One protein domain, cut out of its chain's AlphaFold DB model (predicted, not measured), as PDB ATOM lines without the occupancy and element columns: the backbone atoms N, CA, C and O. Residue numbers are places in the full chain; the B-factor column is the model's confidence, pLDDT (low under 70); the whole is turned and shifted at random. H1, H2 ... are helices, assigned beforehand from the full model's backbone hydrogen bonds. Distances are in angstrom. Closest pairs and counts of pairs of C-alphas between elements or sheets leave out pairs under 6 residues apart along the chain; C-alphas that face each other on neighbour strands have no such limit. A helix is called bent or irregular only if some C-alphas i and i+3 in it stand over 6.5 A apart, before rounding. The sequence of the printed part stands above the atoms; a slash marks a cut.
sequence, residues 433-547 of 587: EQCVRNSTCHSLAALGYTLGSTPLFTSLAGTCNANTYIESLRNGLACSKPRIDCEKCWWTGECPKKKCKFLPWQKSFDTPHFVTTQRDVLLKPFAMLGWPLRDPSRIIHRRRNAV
ATOM      1  N   GLU A 433      51.361 -14.807  82.844       66.62
ATOM      2  CA  GLU A 433      50.829 -15.730  81.834       66.62
ATOM      3  C   GLU A 433      50.415 -17.100  82.398       66.62
ATOM      4  O   GLU A 433      49.498 -17.731  81.866       66.62
ATOM      5  N   GLN A 434      51.078 -17.574  83.451       64.69
ATOM      6  CA  GLN A 434      50.846 -18.874  84.071       64.69
ATOM      7  C   GLN A 434      49.689 -18.831  85.083       64.69
ATOM      8  O   GLN A 434      48.850 -19.730  85.030       64.69
ATOM      9  N   CYS A 435      49.523 -17.757  85.883       68.88
ATOM     10  CA  CYS A 435      48.251 -17.525  86.606       68.88
ATOM     11  C   CYS A 435      47.079 -17.476  85.598       68.88
ATOM     12  O   CYS A 435      46.049 -18.115  85.823       68.88
ATOM     13  N   VAL A 436      47.221 -16.746  84.471       70.50
ATOM     14  CA  VAL A 436      46.154 -16.662  83.451       70.50
ATOM     15  C   VAL A 436      45.826 -18.043  82.904       70.50
ATOM     16  O   VAL A 436      44.665 -18.445  82.958       70.50
ATOM     17  N   ARG A 437      46.833 -18.784  82.428       73.12
ATOM     18  CA  ARG A 437      46.649 -20.119  81.851       73.12
ATOM     19  C   ARG A 437      45.908 -21.040  82.815       73.12
ATOM     20  O   ARG A 437      44.888 -21.595  82.423       73.12
ATOM     21  N   ASN A 438      46.347 -21.119  84.070       75.50
ATOM     22  CA  ASN A 438      45.722 -21.969  85.082       75.50
ATOM     23  C   ASN A 438      44.246 -21.584  85.312       75.50
ATOM     24  O   ASN A 438      43.381 -22.458  85.321       75.50
ATOM     25  N   SER A 439      43.922 -20.284  85.391       77.81
ATOM     26  CA  SER A 439      42.526 -19.821  85.515       77.81
ATOM     27  C   SER A 439      41.650 -20.199  84.306       77.81
ATOM     28  O   SER A 439      40.498 -20.614  84.466       77.81
ATOM     29  N   THR A 440      42.200 -20.136  83.088       81.06
ATOM     30  CA  THR A 440      41.502 -20.567  81.870       81.06
ATOM     31  C   THR A 440      41.326 -22.086  81.829       81.06
ATOM     32  O   THR A 440      40.270 -22.555  81.421       81.06
ATOM     33  N   CYS A 441      42.295 -22.860  82.324       82.56
ATOM     34  CA  CYS A 441      42.190 -24.316  82.442       82.56
ATOM     35  C   CYS A 441      41.078 -24.750  83.409       82.56
ATOM     36  O   CYS A 441      40.273 -25.611  83.062       82.56
ATOM     37  N   HIS A 442      40.952 -24.107  84.575       81.12
ATOM     38  CA  HIS A 442      39.816 -24.348  85.474       81.12
ATOM     39  C   HIS A 442      38.471 -23.974  84.825       81.12
ATOM     40  O   HIS A 442      37.478 -24.680  84.998       81.12
ATOM     41  N   SER A 443      38.446 -22.910  84.019       83.38
ATOM     42  CA  SER A 443      37.250 -22.495  83.273       83.38
ATOM     43  C   SER A 443      36.884 -23.472  82.137       83.38
ATOM     44  O   SER A 443      35.702 -23.662  81.852       83.38
ATOM     45  N   LEU A 444      37.866 -24.147  81.522       85.00
ATOM     46  CA  LEU A 444      37.634 -25.240  80.565       85.00
ATOM     47  C   LEU A 444      37.075 -26.494  81.245       85.00
ATOM     48  O   LEU A 444      36.149 -27.108  80.718       85.00
ATOM     49  N   ALA A 445      37.573 -26.840  82.436       84.19
ATOM     50  CA  ALA A 445      37.000 -27.932  83.218       84.19
ATOM     51  C   ALA A 445      35.533 -27.637  83.580       84.19
ATOM     52  O   ALA A 445      34.678 -28.507  83.413       84.19
ATOM     53  N   ALA A 446      35.212 -26.394  83.971       83.31
ATOM     54  CA  ALA A 446      33.834 -25.947  84.201       83.31
ATOM     55  C   ALA A 446      32.940 -26.120  82.956       83.31
ATOM     56  O   ALA A 446      31.837 -26.652  83.075       83.31
ATOM     57  N   LEU A 447      33.432 -25.770  81.759       86.62
ATOM     58  CA  LEU A 447      32.734 -26.054  80.497       86.62
ATOM     59  C   LEU A 447      32.507 -27.566  80.299       86.62
ATOM     60  O   LEU A 447      31.404 -27.968  79.941       86.62
ATOM     61  N   GLY A 448      33.499 -28.413  80.590       85.50
ATOM     62  CA  GLY A 448      33.362 -29.876  80.534       85.50
ATOM     63  C   GLY A 448      32.340 -30.452  81.531       85.50
ATOM     64  O   GLY A 448      31.673 -31.446  81.239       85.50
ATOM     65  N   TYR A 449      32.156 -29.839  82.703       84.44
ATOM     66  CA  TYR A 449      31.048 -30.196  83.599       84.44
ATOM     67  C   TYR A 449      29.693 -29.806  82.998       84.44
ATOM     68  O   TYR A 449      28.802 -30.650  82.935       84.44
ATOM     69  N   THR A 450      29.564 -28.585  82.472       85.75
ATOM     70  CA  THR A 450      28.335 -28.090  81.830       85.75
ATOM     71  C   THR A 450      27.930 -28.893  80.585       85.75
ATOM     72  O   THR A 450      26.749 -29.173  80.386       85.75
ATOM     73  N   LEU A 451      28.890 -29.310  79.754       85.94
ATOM     74  CA  LEU A 451      28.616 -30.177  78.603       85.94
ATOM     75  C   LEU A 451      28.158 -31.572  79.051       85.94
ATOM     76  O   LEU A 451      27.185 -32.087  78.513       85.94
ATOM     77  N   GLY A 452      28.785 -32.143  80.086       81.69
ATOM     78  CA  GLY A 452      28.384 -33.442  80.642       81.69
ATOM     79  C   GLY A 452      27.015 -33.458  81.329       81.69
ATOM     80  O   GLY A 452      26.392 -34.510  81.388       81.69
ATOM     81  N   SER A 453      26.511 -32.314  81.802       79.50
ATOM     82  CA  SER A 453      25.128 -32.189  82.291       79.50
ATOM     83  C   SER A 453      24.093 -31.954  81.180       79.50
ATOM     84  O   SER A 453      22.908 -31.833  81.477       79.50
ATOM     85  N   THR A 454      24.512 -31.852  79.912       80.69
ATOM     86  CA  THR A 454      23.640 -31.492  78.783       80.69
ATOM     87  C   THR A 454      23.472 -32.686  77.830       80.69
ATOM     88  O   THR A 454      24.335 -32.897  76.975       80.69
ATOM     89  N   PRO A 455      22.357 -33.447  77.883       79.12
ATOM     90  CA  PRO A 455      22.190 -34.662  77.069       79.12
ATOM     91  C   PRO A 455      22.207 -34.384  75.558       79.12
ATOM     92  O   PRO A 455      22.606 -35.236  74.765       79.12
ATOM     93  N   LEU A 456      21.843 -33.164  75.149       82.06
ATOM     94  CA  LEU A 456      21.857 -32.725  73.754       82.06
ATOM     95  C   LEU A 456      23.279 -32.661  73.155       82.06
ATOM     96  O   LEU A 456      23.432 -32.836  71.950       82.06
ATOM     97  N   PHE A 457      24.331 -32.471  73.965       84.44
ATOM     98  CA  PHE A 457      25.713 -32.565  73.468       84.44
ATOM     99  C   PHE A 457      26.077 -34.016  73.132       84.44
ATOM    100  O   PHE A 457      26.559 -34.303  72.038       84.44
ATOM    101  N   THR A 458      25.769 -34.933  74.051       84.31
ATOM    102  CA  THR A 458      25.974 -36.380  73.906       84.31
ATOM    103  C   THR A 458      25.209 -36.947  72.710       84.31
ATOM    104  O   THR A 458      25.770 -37.719  71.937       84.31
ATOM    105  N   SER A 459      23.965 -36.502  72.505       81.81
ATOM    106  CA  SER A 459      23.130 -36.879  71.359       81.81
ATOM    107  C   SER A 459      23.709 -36.428  70.010       81.81
ATOM    108  O   SER A 459      23.668 -37.197  69.056       81.81
ATOM    109  N   LEU A 460      24.283 -35.220  69.921       81.75
ATOM    110  CA  LEU A 460      24.793 -34.666  68.657       81.75
ATOM    111  C   LEU A 460      26.239 -35.068  68.324       81.75
ATOM    112  O   LEU A 460      26.599 -35.123  67.150       81.75
ATOM    113  N   ALA A 461      27.086 -35.319  69.326       80.06
ATOM    114  CA  ALA A 461      28.468 -35.768  69.113       80.06
ATOM    115  C   ALA A 461      28.610 -37.306  69.088       80.06
ATOM    116  O   ALA A 461      29.615 -37.825  68.591       80.06
ATOM    117  N   GLY A 462      27.618 -38.030  69.615       83.62
ATOM    118  CA  GLY A 462      27.677 -39.463  69.900       83.62
ATOM    119  C   GLY A 462      28.313 -39.744  71.265       83.62
ATOM    120  O   GLY A 462      29.299 -39.111  71.648       83.62
ATOM    121  N   THR A 463      27.760 -40.712  72.002       80.88
ATOM    122  CA  THR A 463      28.060 -40.948  73.428       80.88
ATOM    123  C   THR A 463      29.549 -41.120  73.726       80.88
ATOM    124  O   THR A 463      30.078 -40.444  74.609       80.88
ATOM    125  N   CYS A 464      30.251 -41.957  72.957       84.19
ATOM    126  CA  CYS A 464      31.680 -42.205  73.158       84.19
ATOM    127  C   CYS A 464      32.523 -40.941  72.905       84.19
ATOM    128  O   CYS A 464      33.308 -40.540  73.762       84.19
ATOM    129  N   ASN A 465      32.303 -40.258  71.774       86.19
ATOM    130  CA  ASN A 465      33.021 -39.027  71.415       86.19
ATOM    131  C   ASN A 465      32.814 -37.914  72.450       86.19
ATOM    132  O   ASN A 465      33.767 -37.226  72.826       86.19
ATOM    133  N   ALA A 466      31.569 -37.739  72.905       85.19
ATOM    134  CA  ALA A 466      31.204 -36.736  73.893       85.19
ATOM    135  C   ALA A 466      31.923 -36.982  75.223       85.19
ATOM    136  O   ALA A 466      32.559 -36.063  75.743       85.19
ATOM    137  N   ASN A 467      31.886 -38.217  75.734       84.88
ATOM    138  CA  ASN A 467      32.518 -38.583  77.001       84.88
ATOM    139  C   ASN A 467      34.040 -38.378  76.953       84.88
ATOM    140  O   ASN A 467      34.573 -37.639  77.781       84.88
ATOM    141  N   THR A 468      34.727 -38.903  75.930       86.75
ATOM    142  CA  THR A 468      36.181 -38.718  75.768       86.75
ATOM    143  C   THR A 468      36.571 -37.237  75.659       86.75
ATOM    144  O   THR A 468      37.590 -36.811  76.208       86.75
ATOM    145  N   TYR A 469      35.762 -36.411  74.987       87.56
ATOM    146  CA  TYR A 469      36.008 -34.968  74.900       87.56
ATOM    147  C   TYR A 469      35.765 -34.241  76.231       87.56
ATOM    148  O   TYR A 469      36.573 -33.398  76.626       87.56
ATOM    149  N   ILE A 470      34.701 -34.590  76.955       86.50
ATOM    150  CA  ILE A 470      34.379 -34.037  78.276       86.50
ATOM    151  C   ILE A 470      35.475 -34.370  79.297       86.50
ATOM    152  O   ILE A 470      35.932 -33.481  80.018       86.50
ATOM    153  N   GLU A 471      35.937 -35.617  79.344       84.56
ATOM    154  CA  GLU A 471      37.051 -36.044  80.199       84.56
ATOM    155  C   GLU A 471      38.343 -35.312  79.835       84.56
ATOM    156  O   GLU A 471      39.031 -34.774  80.706       84.56
ATOM    157  N   SER A 472      38.626 -35.187  78.536       85.00
ATOM    158  CA  SER A 472      39.755 -34.406  78.040       85.00
ATOM    159  C   SER A 472      39.680 -32.936  78.472       85.00
ATOM    160  O   SER A 472      40.714 -32.350  78.798       85.00
ATOM    161  N   LEU A 473      38.499 -32.303  78.480       84.50
ATOM    162  CA  LEU A 473      38.306 -30.925  78.974       84.50
ATOM    163  C   LEU A 473      38.487 -30.801  80.494       84.50
ATOM    164  O   LEU A 473      39.001 -29.787  80.963       84.50
ATOM    165  N   ARG A 474      38.083 -31.820  81.262       83.50
ATOM    166  CA  ARG A 474      38.270 -31.871  82.724       83.50
ATOM    167  C   ARG A 474      39.726 -32.124  83.120       83.50
ATOM    168  O   ARG A 474      40.146 -31.683  84.189       83.50
ATOM    169  N   ASN A 475      40.512 -32.789  82.271       79.44
ATOM    170  CA  ASN A 475      41.922 -33.064  82.530       79.44
ATOM    171  C   ASN A 475      42.791 -31.792  82.424       79.44
ATOM    172  O   ASN A 475      43.318 -31.445  81.361       79.44
ATOM    173  N   GLY A 476      42.985 -31.123  83.564       67.44
ATOM    174  CA  GLY A 476      43.802 -29.913  83.683       67.44
ATOM    175  C   GLY A 476      45.280 -30.090  83.310       67.44
ATOM    176  O   GLY A 476      45.898 -29.125  82.865       67.44
ATOM    177  N   LEU A 477      45.843 -31.304  83.403       66.31
ATOM    178  CA  LEU A 477      47.231 -31.581  82.998       66.31
ATOM    179  C   LEU A 477      47.407 -31.486  81.474       66.31
ATOM    180  O   LEU A 477      48.450 -31.057  80.986       66.31
ATOM    181  N   ALA A 478      46.359 -31.810  80.713       65.88
ATOM    182  CA  ALA A 478      46.325 -31.683  79.257       65.88
ATOM    183  C   ALA A 478      45.987 -30.252  78.777       65.88
ATOM    184  O   ALA A 478      45.705 -30.041  77.590       65.88
ATOM    185  N   CYS A 479      45.967 -29.256  79.669       77.50
ATOM    186  CA  CYS A 479      45.624 -27.880  79.331       77.50
ATOM    187  C   CYS A 479      46.862 -27.047  78.959       77.50
ATOM    188  O   CYS A 479      47.669 -26.647  79.796       77.50
ATOM    189  N   SER A 480      46.992 -26.727  77.671       81.50
ATOM    190  CA  SER A 480      48.087 -25.915  77.130       81.50
ATOM    191  C   SER A 480      47.562 -24.683  76.383       81.50
ATOM    192  O   SER A 480      46.445 -24.691  75.869       81.50
ATOM    193  N   LYS A 481      48.378 -23.622  76.273       80.25
ATOM    194  CA  LYS A 481      48.048 -22.403  75.498       80.25
ATOM    195  C   LYS A 481      47.560 -22.713  74.062       80.25
ATOM    196  O   LYS A 481      46.461 -22.276  73.736       80.25
ATOM    197  N   PRO A 482      48.255 -23.537  73.239       82.31
ATOM    198  CA  PRO A 482      47.753 -23.884  71.906       82.31
ATOM    199  C   PRO A 482      46.450 -24.690  71.933       82.31
ATOM    200  O   PRO A 482      45.658 -24.570  71.003       82.31
ATOM    201  N   ARG A 483      46.190 -25.484  72.984       84.12
ATOM    202  CA  ARG A 483      44.896 -26.154  73.142       84.12
ATOM    203  C   ARG A 483      43.785 -25.138  73.400       84.12
ATOM    204  O   ARG A 483      42.806 -25.158  72.670       84.12
ATOM    205  N   ILE A 484      43.961 -24.227  74.360       84.88
ATOM    206  CA  ILE A 484      42.999 -23.148  74.663       84.88
ATOM    207  C   ILE A 484      42.652 -22.356  73.390       84.88
ATOM    208  O   ILE A 484      41.474 -22.141  73.106       84.88
ATOM    209  N   ASP A 485      43.660 -21.976  72.597       83.94
ATOM    210  CA  ASP A 485      43.464 -21.243  71.340       83.94
ATOM    211  C   ASP A 485      42.666 -22.061  70.300       83.94
ATOM    212  O   ASP A 485      41.860 -21.507  69.550       83.94
ATOM    213  N   CYS A 486      42.854 -23.384  70.261       85.69
ATOM    214  CA  CYS A 486      42.129 -24.276  69.358       85.69
ATOM    215  C   CYS A 486      40.703 -24.605  69.818       85.69
ATOM    216  O   CYS A 486      39.801 -24.626  68.983       85.69
ATOM    217  N   GLU A 487      40.460 -24.781  71.117       88.44
ATOM    218  CA  GLU A 487      39.097 -24.887  71.653       88.44
ATOM    219  C   GLU A 487      38.332 -23.579  71.375       88.44
ATOM    220  O   GLU A 487      37.219 -23.607  70.852       88.44
ATOM    221  N   LYS A 488      38.961 -22.413  71.598       86.81
ATOM    222  CA  LYS A 488      38.369 -21.112  71.255       86.81
ATOM    223  C   LYS A 488      38.042 -21.007  69.759       86.81
ATOM    224  O   LYS A 488      36.957 -20.537  69.409       86.81
ATOM    225  N   CYS A 489      38.947 -21.449  68.884       86.06
ATOM    226  CA  CYS A 489      38.731 -21.517  67.435       86.06
ATOM    227  C   CYS A 489      37.492 -22.346  67.078       86.06
ATOM    228  O   CYS A 489      36.654 -21.867  66.316       86.06
ATOM    229  N   TRP A 490      37.343 -23.538  67.662       86.19
ATOM    230  CA  TRP A 490      36.197 -24.415  67.411       86.19
ATOM    231  C   TRP A 490      34.880 -23.786  67.884       86.19
ATOM    232  O   TRP A 490      33.941 -23.647  67.105       86.19
ATOM    233  N   TRP A 491      34.851 -23.290  69.123       85.94
ATOM    234  CA  TRP A 491      33.645 -22.750  69.751       85.94
ATOM    235  C   TRP A 491      33.204 -21.366  69.244       85.94
ATOM    236  O   TRP A 491      32.015 -21.048  69.277       85.94
ATOM    237  N   THR A 492      34.131 -20.511  68.796       80.31
ATOM    238  CA  THR A 492      33.834 -19.103  68.440       80.31
ATOM    239  C   THR A 492      34.156 -18.730  66.991       80.31
ATOM    240  O   THR A 492      33.799 -17.634  66.543       80.31
ATOM    241  N   GLY A 493      34.858 -19.594  66.253       76.19
ATOM    242  CA  GLY A 493      35.419 -19.300  64.933       76.19
ATOM    243  C   GLY A 493      36.593 -18.308  64.941       76.19
ATOM    244  O   GLY A 493      36.995 -17.849  63.873       76.19
ATOM    245  N   GLU A 494      37.119 -17.914  66.108       80.38
ATOM    246  CA  GLU A 494      38.313 -17.062  66.223       80.38
ATOM    247  C   GLU A 494      39.578 -17.921  66.269       80.38
ATOM    248  O   GLU A 494      40.023 -18.346  67.335       80.38
ATOM    249  N   CYS A 495      40.146 -18.206  65.097       80.44
ATOM    250  CA  CYS A 495      41.210 -19.196  64.965       80.44
ATOM    251  C   CYS A 495      42.632 -18.611  65.004       80.44
ATOM    252  O   CYS A 495      42.890 -17.573  64.386       80.44
ATOM    253  N   PRO A 496      43.587 -19.279  65.685       79.81
ATOM    254  CA  PRO A 496      44.989 -18.878  65.671       79.81
ATOM    255  C   PRO A 496      45.615 -19.100  64.286       79.81
ATOM    256  O   PRO A 496      45.161 -19.920  63.493       79.81
ATOM    257  N   LYS A 497      46.737 -18.421  64.009       72.00
ATOM    258  CA  LYS A 497      47.496 -18.586  62.750       72.00
ATOM    259  C   LYS A 497      48.103 -19.992  62.567       72.00
ATOM    260  O   LYS A 497      48.529 -20.330  61.466       72.00
ATOM    261  N   LYS A 498      48.185 -20.801  63.631       74.06
ATOM    262  CA  LYS A 498      48.665 -22.193  63.588       74.06
ATOM    263  C   LYS A 498      47.484 -23.137  63.337       74.06
ATOM    264  O   LYS A 498      46.437 -22.973  63.951       74.06
ATOM    265  N   LYS A 499      47.658 -24.144  62.472       77.50
ATOM    266  CA  LYS A 499      46.608 -25.138  62.181       77.50
ATOM    267  C   LYS A 499      46.256 -25.945  63.437       77.50
ATOM    268  O   LYS A 499      47.101 -26.667  63.963       77.50
ATOM    269  N   CYS A 500      45.001 -25.861  63.862       82.62
ATOM    270  CA  CYS A 500      44.444 -26.705  64.914       82.62
ATOM    271  C   CYS A 500      44.150 -28.118  64.395       82.62
ATOM    272  O   CYS A 500      43.632 -28.289  63.290       82.62
ATOM    273  N   LYS A 501      44.477 -29.137  65.199       81.00
ATOM    274  CA  LYS A 501      44.143 -30.539  64.917       81.00
ATOM    275  C   LYS A 501      42.797 -30.873  65.567       81.00
ATOM    276  O   LYS A 501      42.763 -31.258  66.727       81.00
ATOM    277  N   PHE A 502      41.712 -30.701  64.818       84.38
ATOM    278  CA  PHE A 502      40.372 -31.120  65.241       84.38
ATOM    279  C   PHE A 502      40.122 -32.594  64.932       84.38
ATOM    280  O   PHE A 502      40.530 -33.084  63.870       84.38
ATOM    281  N   LEU A 503      39.420 -33.272  65.842       81.38
ATOM    282  CA  LEU A 503      38.949 -34.645  65.658       81.38
ATOM    283  C   LEU A 503      37.967 -34.722  64.470       81.38
ATOM    284  O   LEU A 503      37.351 -33.708  64.129       81.38
ATOM    285  N   PRO A 504      37.789 -35.890  63.821       80.12
ATOM    286  CA  PRO A 504      36.887 -36.023  62.675       80.12
ATOM    287  C   PRO A 504      35.461 -35.536  62.973       80.12
ATOM    288  O   PRO A 504      34.959 -34.679  62.250       80.12
ATOM    289  N   TRP A 505      34.871 -35.976  64.091       83.75
ATOM    290  CA  TRP A 505      33.517 -35.584  64.504       83.75
ATOM    291  C   TRP A 505      33.392 -34.084  64.831       83.75
ATOM    292  O   TRP A 505      32.357 -33.479  64.565       83.75
ATOM    293  N   GLN A 506      34.455 -33.437  65.328       85.00
ATOM    294  CA  GLN A 506      34.451 -31.990  65.596       85.00
ATOM    295  C   GLN A 506      34.322 -31.155  64.313       85.00
ATOM    296  O   GLN A 506      33.870 -30.013  64.370       85.00
ATOM    297  N   LYS A 507      34.713 -31.701  63.152       82.12
ATOM    298  CA  LYS A 507      34.587 -31.017  61.853       82.12
ATOM    299  C   LYS A 507      33.167 -31.090  61.287       82.12
ATOM    300  O   LYS A 507      32.788 -30.195  60.541       82.12
ATOM    301  N   SER A 508      32.416 -32.140  61.621       79.25
ATOM    302  CA  SER A 508      31.017 -32.336  61.216       79.25
ATOM    303  C   SER A 508      30.004 -31.800  62.235       79.25
ATOM    304  O   SER A 508      28.823 -31.703  61.920       79.25
ATOM    305  N   PHE A 509      30.440 -31.446  63.446       84.00
ATOM    306  CA  PHE A 509      29.580 -30.916  64.504       84.00
ATOM    307  C   PHE A 509      29.121 -29.474  64.210       84.00
ATOM    308  O   PHE A 509      29.948 -28.559  64.098       84.00
ATOM    309  N   ASP A 510      27.802 -29.240  64.157       81.62
ATOM    310  CA  ASP A 510      27.213 -27.899  64.003       81.62
ATOM    311  C   ASP A 510      27.312 -27.098  65.313       81.62
ATOM    312  O   ASP A 510      26.364 -26.924  66.085       81.62
ATOM    313  N   THR A 511      28.526 -26.606  65.561       83.38
ATOM    314  CA  THR A 511      28.852 -25.772  66.722       83.38
ATOM    315  C   THR A 511      27.983 -24.505  66.780       83.38
ATOM    316  O   THR A 511      27.485 -24.201  67.866       83.38
ATOM    317  N   PRO A 512      27.735 -23.771  65.668       78.75
ATOM    318  CA  PRO A 512      26.787 -22.658  65.655       78.75
ATOM    319  C   PRO A 512      25.382 -23.028  66.143       78.75
ATOM    320  O   PRO A 512      24.861 -22.329  67.013       78.75
ATOM    321  N   HIS A 513      24.781 -24.106  65.628       79.31
ATOM    322  CA  HIS A 513      23.437 -24.523  66.030       79.31
ATOM    323  C   HIS A 513      23.394 -24.919  67.510       79.31
ATOM    324  O   HIS A 513      22.581 -24.377  68.265       79.31
ATOM    325  N   PHE A 514      24.325 -25.766  67.961       84.31
ATOM    326  CA  PHE A 514      24.424 -26.169  69.366       84.31
ATOM    327  C   PHE A 514      24.554 -24.962  70.311       84.31
ATOM    328  O   PHE A 514      23.830 -24.865  71.302       84.31
ATOM    329  N   VAL A 515      25.424 -24.002  69.974       83.69
ATOM    330  CA  VAL A 515      25.614 -22.765  70.747       83.69
ATOM    331  C   VAL A 515      24.346 -21.909  70.796       83.69
ATOM    332  O   VAL A 515      24.082 -21.284  71.824       83.69
ATOM    333  N   THR A 516      23.546 -21.868  69.724       80.25
ATOM    334  CA  THR A 516      22.259 -21.157  69.753       80.25
ATOM    335  C   THR A 516      21.208 -21.866  70.603       80.25
ATOM    336  O   THR A 516      20.505 -21.192  71.352       80.25
ATOM    337  N   THR A 517      21.138 -23.197  70.544       79.94
ATOM    338  CA  THR A 517      20.137 -24.008  71.255       79.94
ATOM    339  C   THR A 517      20.428 -24.116  72.756       79.94
ATOM    340  O   THR A 517      19.505 -24.118  73.560       79.94
ATOM    341  N   GLN A 518      21.703 -24.158  73.157       83.75
ATOM    342  CA  GLN A 518      22.133 -24.290  74.559       83.75
ATOM    343  C   GLN A 518      22.675 -22.980  75.154       83.75
ATOM    344  O   GLN A 518      23.458 -22.992  76.107       83.75
ATOM    345  N   ARG A 519      22.282 -21.824  74.598       80.25
ATOM    346  CA  ARG A 519      22.869 -20.519  74.945       80.25
ATOM    347  C   ARG A 519      22.850 -20.233  76.448       80.25
ATOM    348  O   ARG A 519      23.885 -19.858  76.992       80.25
ATOM    349  N   ASP A 520      21.713 -20.422  77.110       78.38
ATOM    350  CA  ASP A 520      21.542 -20.055  78.523       78.38
ATOM    351  C   ASP A 520      22.415 -20.896  79.462       78.38
ATOM    352  O   ASP A 520      22.980 -20.384  80.430       78.38
ATOM    353  N   VAL A 521      22.612 -22.166  79.107       82.12
ATOM    354  CA  VAL A 521      23.485 -23.113  79.806       82.12
ATOM    355  C   VAL A 521      24.966 -22.764  79.576       82.12
ATOM    356  O   VAL A 521      25.770 -22.773  80.511       82.12
ATOM    357  N   LEU A 522      25.334 -22.378  78.349       82.94
ATOM    358  CA  LEU A 522      26.713 -22.060  77.961       82.94
ATOM    359  C   LEU A 522      27.166 -20.636  78.334       82.94
ATOM    360  O   LEU A 522      28.368 -20.391  78.434       82.94
ATOM    361  N   LEU A 523      26.249 -19.691  78.578       81.50
ATOM    362  CA  LEU A 523      26.575 -18.288  78.888       81.50
ATOM    363  C   LEU A 523      27.554 -18.145  80.064       81.50
ATOM    364  O   LEU A 523      28.502 -17.363  79.982       81.50
ATOM    365  N   LYS A 524      27.351 -18.907  81.147       78.81
ATOM    366  CA  LYS A 524      28.181 -18.849  82.362       78.81
ATOM    367  C   LYS A 524      29.628 -19.332  82.128       78.81
ATOM    368  O   LYS A 524      30.534 -18.539  82.398       78.81
ATOM    369  N   PRO A 525      29.898 -20.555  81.617       83.06
ATOM    370  CA  PRO A 525      31.273 -20.993  81.351       83.06
ATOM    371  C   PRO A 525      31.968 -20.156  80.266       83.06
ATOM    372  O   PRO A 525      33.143 -19.826  80.417       83.06
ATOM    373  N   PHE A 526      31.262 -19.716  79.218       83.81
ATOM    374  CA  PHE A 526      31.859 -18.853  78.191       83.81
ATOM    375  C   PHE A 526      32.233 -17.460  78.719       83.81
ATOM    376  O   PHE A 526      33.281 -16.926  78.350       83.81
ATOM    377  N   ALA A 527      31.441 -16.891  79.635       78.81
ATOM    378  CA  ALA A 527      31.798 -15.650  80.320       78.81
ATOM    379  C   ALA A 527      33.052 -15.810  81.202       78.81
ATOM    380  O   ALA A 527      33.901 -14.921  81.202       78.81
ATOM    381  N   MET A 528      33.210 -16.948  81.894       79.75
ATOM    382  CA  MET A 528      34.422 -17.266  82.672       79.75
ATOM    383  C   MET A 528      35.662 -17.417  81.778       79.75
ATOM    384  O   MET A 528      36.731 -16.914  82.112       79.75
ATOM    385  N   LEU A 529      35.503 -18.034  80.603       81.19
ATOM    386  CA  LEU A 529      36.553 -18.161  79.584       81.19
ATOM    387  C   LEU A 529      36.885 -16.835  78.869       81.19
ATOM    388  O   LEU A 529      37.883 -16.757  78.152       81.19
ATOM    389  N   GLY A 530      36.064 -15.791  79.032       80.19
ATOM    390  CA  GLY A 530      36.184 -14.539  78.278       80.19
ATOM    391  C   GLY A 530      35.882 -14.703  76.783       80.19
ATOM    392  O   GLY A 530      36.367 -13.923  75.964       80.19
ATOM    393  N   TRP A 531      35.119 -15.733  76.409       84.31
ATOM    394  CA  TRP A 531      34.788 -16.070  75.027       84.31
ATOM    395  C   TRP A 531      33.388 -15.538  74.691       84.31
ATOM    396  O   TRP A 531      32.393 -16.087  75.168       84.31
ATOM    397  N   PRO A 532      33.254 -14.466  73.888       71.69
ATOM    398  CA  PRO A 532      31.945 -13.904  73.585       71.69
ATOM    399  C   PRO A 532      31.151 -14.844  72.670       71.69
ATOM    400  O   PRO A 532      31.464 -14.992  71.487       71.69
ATOM    401  N   LEU A 533      30.076 -15.438  73.199       71.19
ATOM    402  CA  LEU A 533      29.075 -16.132  72.387       71.19
ATOM    403  C   LEU A 533      28.505 -15.158  71.346       71.19
ATOM    404  O   LEU A 533      27.997 -14.087  71.695       71.19
ATOM    405  N   ARG A 534      28.610 -15.512  70.058       62.03
ATOM    406  CA  ARG A 534      28.135 -14.656  68.962       62.03
ATOM    407  C   ARG A 534      26.622 -14.498  69.052       62.03
ATOM    408  O   ARG A 534      25.889 -15.480  69.077       62.03
ATOM    409  N   ASP A 535      26.160 -13.254  69.064       53.44
ATOM    410  CA  ASP A 535      24.737 -12.963  69.203       53.44
ATOM    411  C   ASP A 535      23.956 -13.364  67.925       53.44
ATOM    412  O   ASP A 535      24.320 -12.889  66.838       53.44
ATOM    413  N   PRO A 536      22.891 -14.196  68.011       47.38
ATOM    414  CA  PRO A 536      22.154 -14.713  66.847       47.38
ATOM    415  C   PRO A 536      21.598 -13.608  65.942       47.38
ATOM    416  O   PRO A 536      21.550 -13.754  64.720       47.38
ATOM    417  N   SER A 537      21.282 -12.455  66.535       41.88
ATOM    418  CA  SER A 537      20.874 -11.210  65.879       41.88
ATOM    419  C   SER A 537      21.781 -10.825  64.698       41.88
ATOM    420  O   SER A 537      21.304 -10.341  63.672       41.88
ATOM    421  N   ARG A 538      23.097 -11.083  64.784       41.25
ATOM    422  CA  ARG A 538      24.053 -10.797  63.692       41.25
ATOM    423  C   ARG A 538      24.060 -11.848  62.577       41.25
ATOM    424  O   ARG A 538      24.497 -11.538  61.468       41.25
ATOM    425  N   ILE A 539      23.582 -13.063  62.837       44.00
ATOM    426  CA  ILE A 539      23.503 -14.148  61.846       44.00
ATOM    427  C   ILE A 539      22.310 -13.910  60.907       44.00
ATOM    428  O   ILE A 539      22.457 -14.005  59.687       44.00
ATOM    429  N   ILE A 540      21.167 -13.483  61.457       38.78
ATOM    430  CA  ILE A 540      19.955 -13.152  60.686       38.78
ATOM    431  C   ILE A 540      20.223 -11.994  59.708       38.78
ATOM    432  O   ILE A 540      19.867 -12.081  58.530       38.78
ATOM    433  N   HIS A 541      20.933 -10.946  60.144       32.97
ATOM    434  CA  HIS A 541      21.316  -9.837  59.259       32.97
ATOM    435  C   HIS A 541      22.300 -10.241  58.148       32.97
ATOM    436  O   HIS A 541      22.221  -9.691  57.052       32.97
ATOM    437  N   ARG A 542      23.186 -11.228  58.365       36.03
ATOM    438  CA  ARG A 542      24.043 -11.744  57.280       36.03
ATOM    439  C   ARG A 542      23.270 -12.572  56.256       36.03
ATOM    440  O   ARG A 542      23.520 -12.391  55.070       36.03
ATOM    441  N   ARG A 543      22.317 -13.421  56.670       33.69
ATOM    442  CA  ARG A 543      21.476 -14.164  55.710       33.69
ATOM    443  C   ARG A 543      20.599 -13.228  54.874       33.69
ATOM    444  O   ARG A 543      20.554 -13.397  53.663       33.69
ATOM    445  N   ARG A 544      19.992 -12.191  55.471       34.31
ATOM    446  CA  ARG A 544      19.236 -11.186  54.697       34.31
ATOM    447  C   ARG A 544      20.129 -10.409  53.722       34.31
ATOM    448  O   ARG A 544      19.776 -10.301  52.556       34.31
ATOM    449  N   ASN A 545      21.310  -9.949  54.139       31.56
ATOM    450  CA  ASN A 545      22.183  -9.169  53.249       31.56
ATOM    451  C   ASN A 545      22.866 -10.008  52.148       31.56
ATOM    452  O   ASN A 545      23.245  -9.445  51.126       31.56
ATOM    453  N   ALA A 546      23.001 -11.329  52.318       32.69
ATOM    454  CA  ALA A 546      23.513 -12.219  51.271       32.69
ATOM    455  C   ALA A 546      22.515 -12.409  50.112       32.69
ATOM    456  O   ALA A 546      22.931 -12.477  48.959       32.69
ATOM    457  N   VAL A 547      21.206 -12.424  50.399       34.16
ATOM    458  CA  VAL A 547      20.146 -12.523  49.374       34.16
ATOM    459  C   VAL A 547      20.087 -11.266  48.491       34.16
ATOM    460  O   VAL A 547      19.786 -11.362  47.308       34.16
TER     461      VAL A 547
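What this domain is: This is residues 433 to 547 of the 587 residues of an uncharacterized protein of Toxocara canis (UniProt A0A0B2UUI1). Look first for the long helix H1, with H3 and H7 packed on two different sides of it and running back the opposite way; H2 crosses between the end of H1 and the start of H3. H4 starts beside the first half of H1 and slants away toward H6, while the short H5, after a long loop, fills in near H2, and H8 ends in an arm, residues 540 to 547, that sticks out from this compact body. The printed part has 115 residues with eight named helices, H1 to H8 in that order, and no named strand; the class is all helix. The whole is compact, with a radius of gyration of the C-alphas of 14.5 A, and spans 47 by 33 by 27 A, the longest span owing to the free arm.

Where its parts are: Find C-alpha 433 at (50.829, -15.730, 81.834); from there H1 runs through residues 433 to 452, 28.6 A, to C-alpha 452 at (28.384, -33.442, 80.642). Next come H2, residues 455 to 461, 10.2 A, and H3, residues 463 to 474, 16.5 A. H4 takes residues 481 to 492, 16.2 A. Further on, read H5 at residues 504 to 508, 7.1 A, and H6 at residues 511 to 517, 10.0 A. H7 holds residues 519 to 529, 14.6 A; it is irregular, but only just, with C-alphas 521 and 524 6.8 A apart. H8, residues 537 to 547, covers 16.6 A and ends at C-alpha 547, (20.146, -12.523, 49.374).

How they stand to each other: Begin at H1, the hub, which touches three helices. With residues 444 to 452 alone it touches H3, opposite ways at a shallow tilt of 28 degrees; the closest C-alphas, of Ala 445 and Arg 474, are 4.2 A apart. H7 touches H1 too, opposite ways at a shallow tilt of 18 degrees, closest at the C-alphas of Leu 447 and Pro 525, 5.3 A. H3 and H7 are apart. H1 and H4 only just touch, with 3 pairs of C-alphas within 8 A, the closest those of Arg 437 and Lys 481 at 6.9 A; they run the same way at a steep tilt of 44 degrees. H2 and H3 touch only at the corner, about perpendicular at 76 degrees, with the C-alphas of Thr 458 and Ala 466 closest at 5.2 A. From H4, look on to H6: the two only just touch, again with 3 pairs, closest at the C-alphas of Trp 491 and Thr 511, 6.4 A, at a steep tilt of 57 degrees. H4 and H7 are near each other. H5 is close to H2 but not clearly touching, the C-alphas of Ala 461 and Trp 505 being 6.8 A apart. H8 touches no helix. In H1, H2, H3, H4 and H6 every O i to N i+4 pair is within hydrogen-bond range; H7 has 5 of 7, H8 6 of 7, and H5 0 of 1, beside 2 of 2 O i to N i+3 pairs.

The domain as a whole: The two C-alphas farthest apart are those of Leu 477 and Val 547, 47.2 A. Without residues 540 to 547, which stand free, the body spans 34 by 33 by 27 A. The printed part has no cut, and its one long link is that from H4 to H5, 11 residues. Check the B-factor column: the mean pLDDT of the printed part is 76.0, and it is under 70 at residues 433 to 435, 476 to 478 and 534 to 547; the mean over H8 is 36.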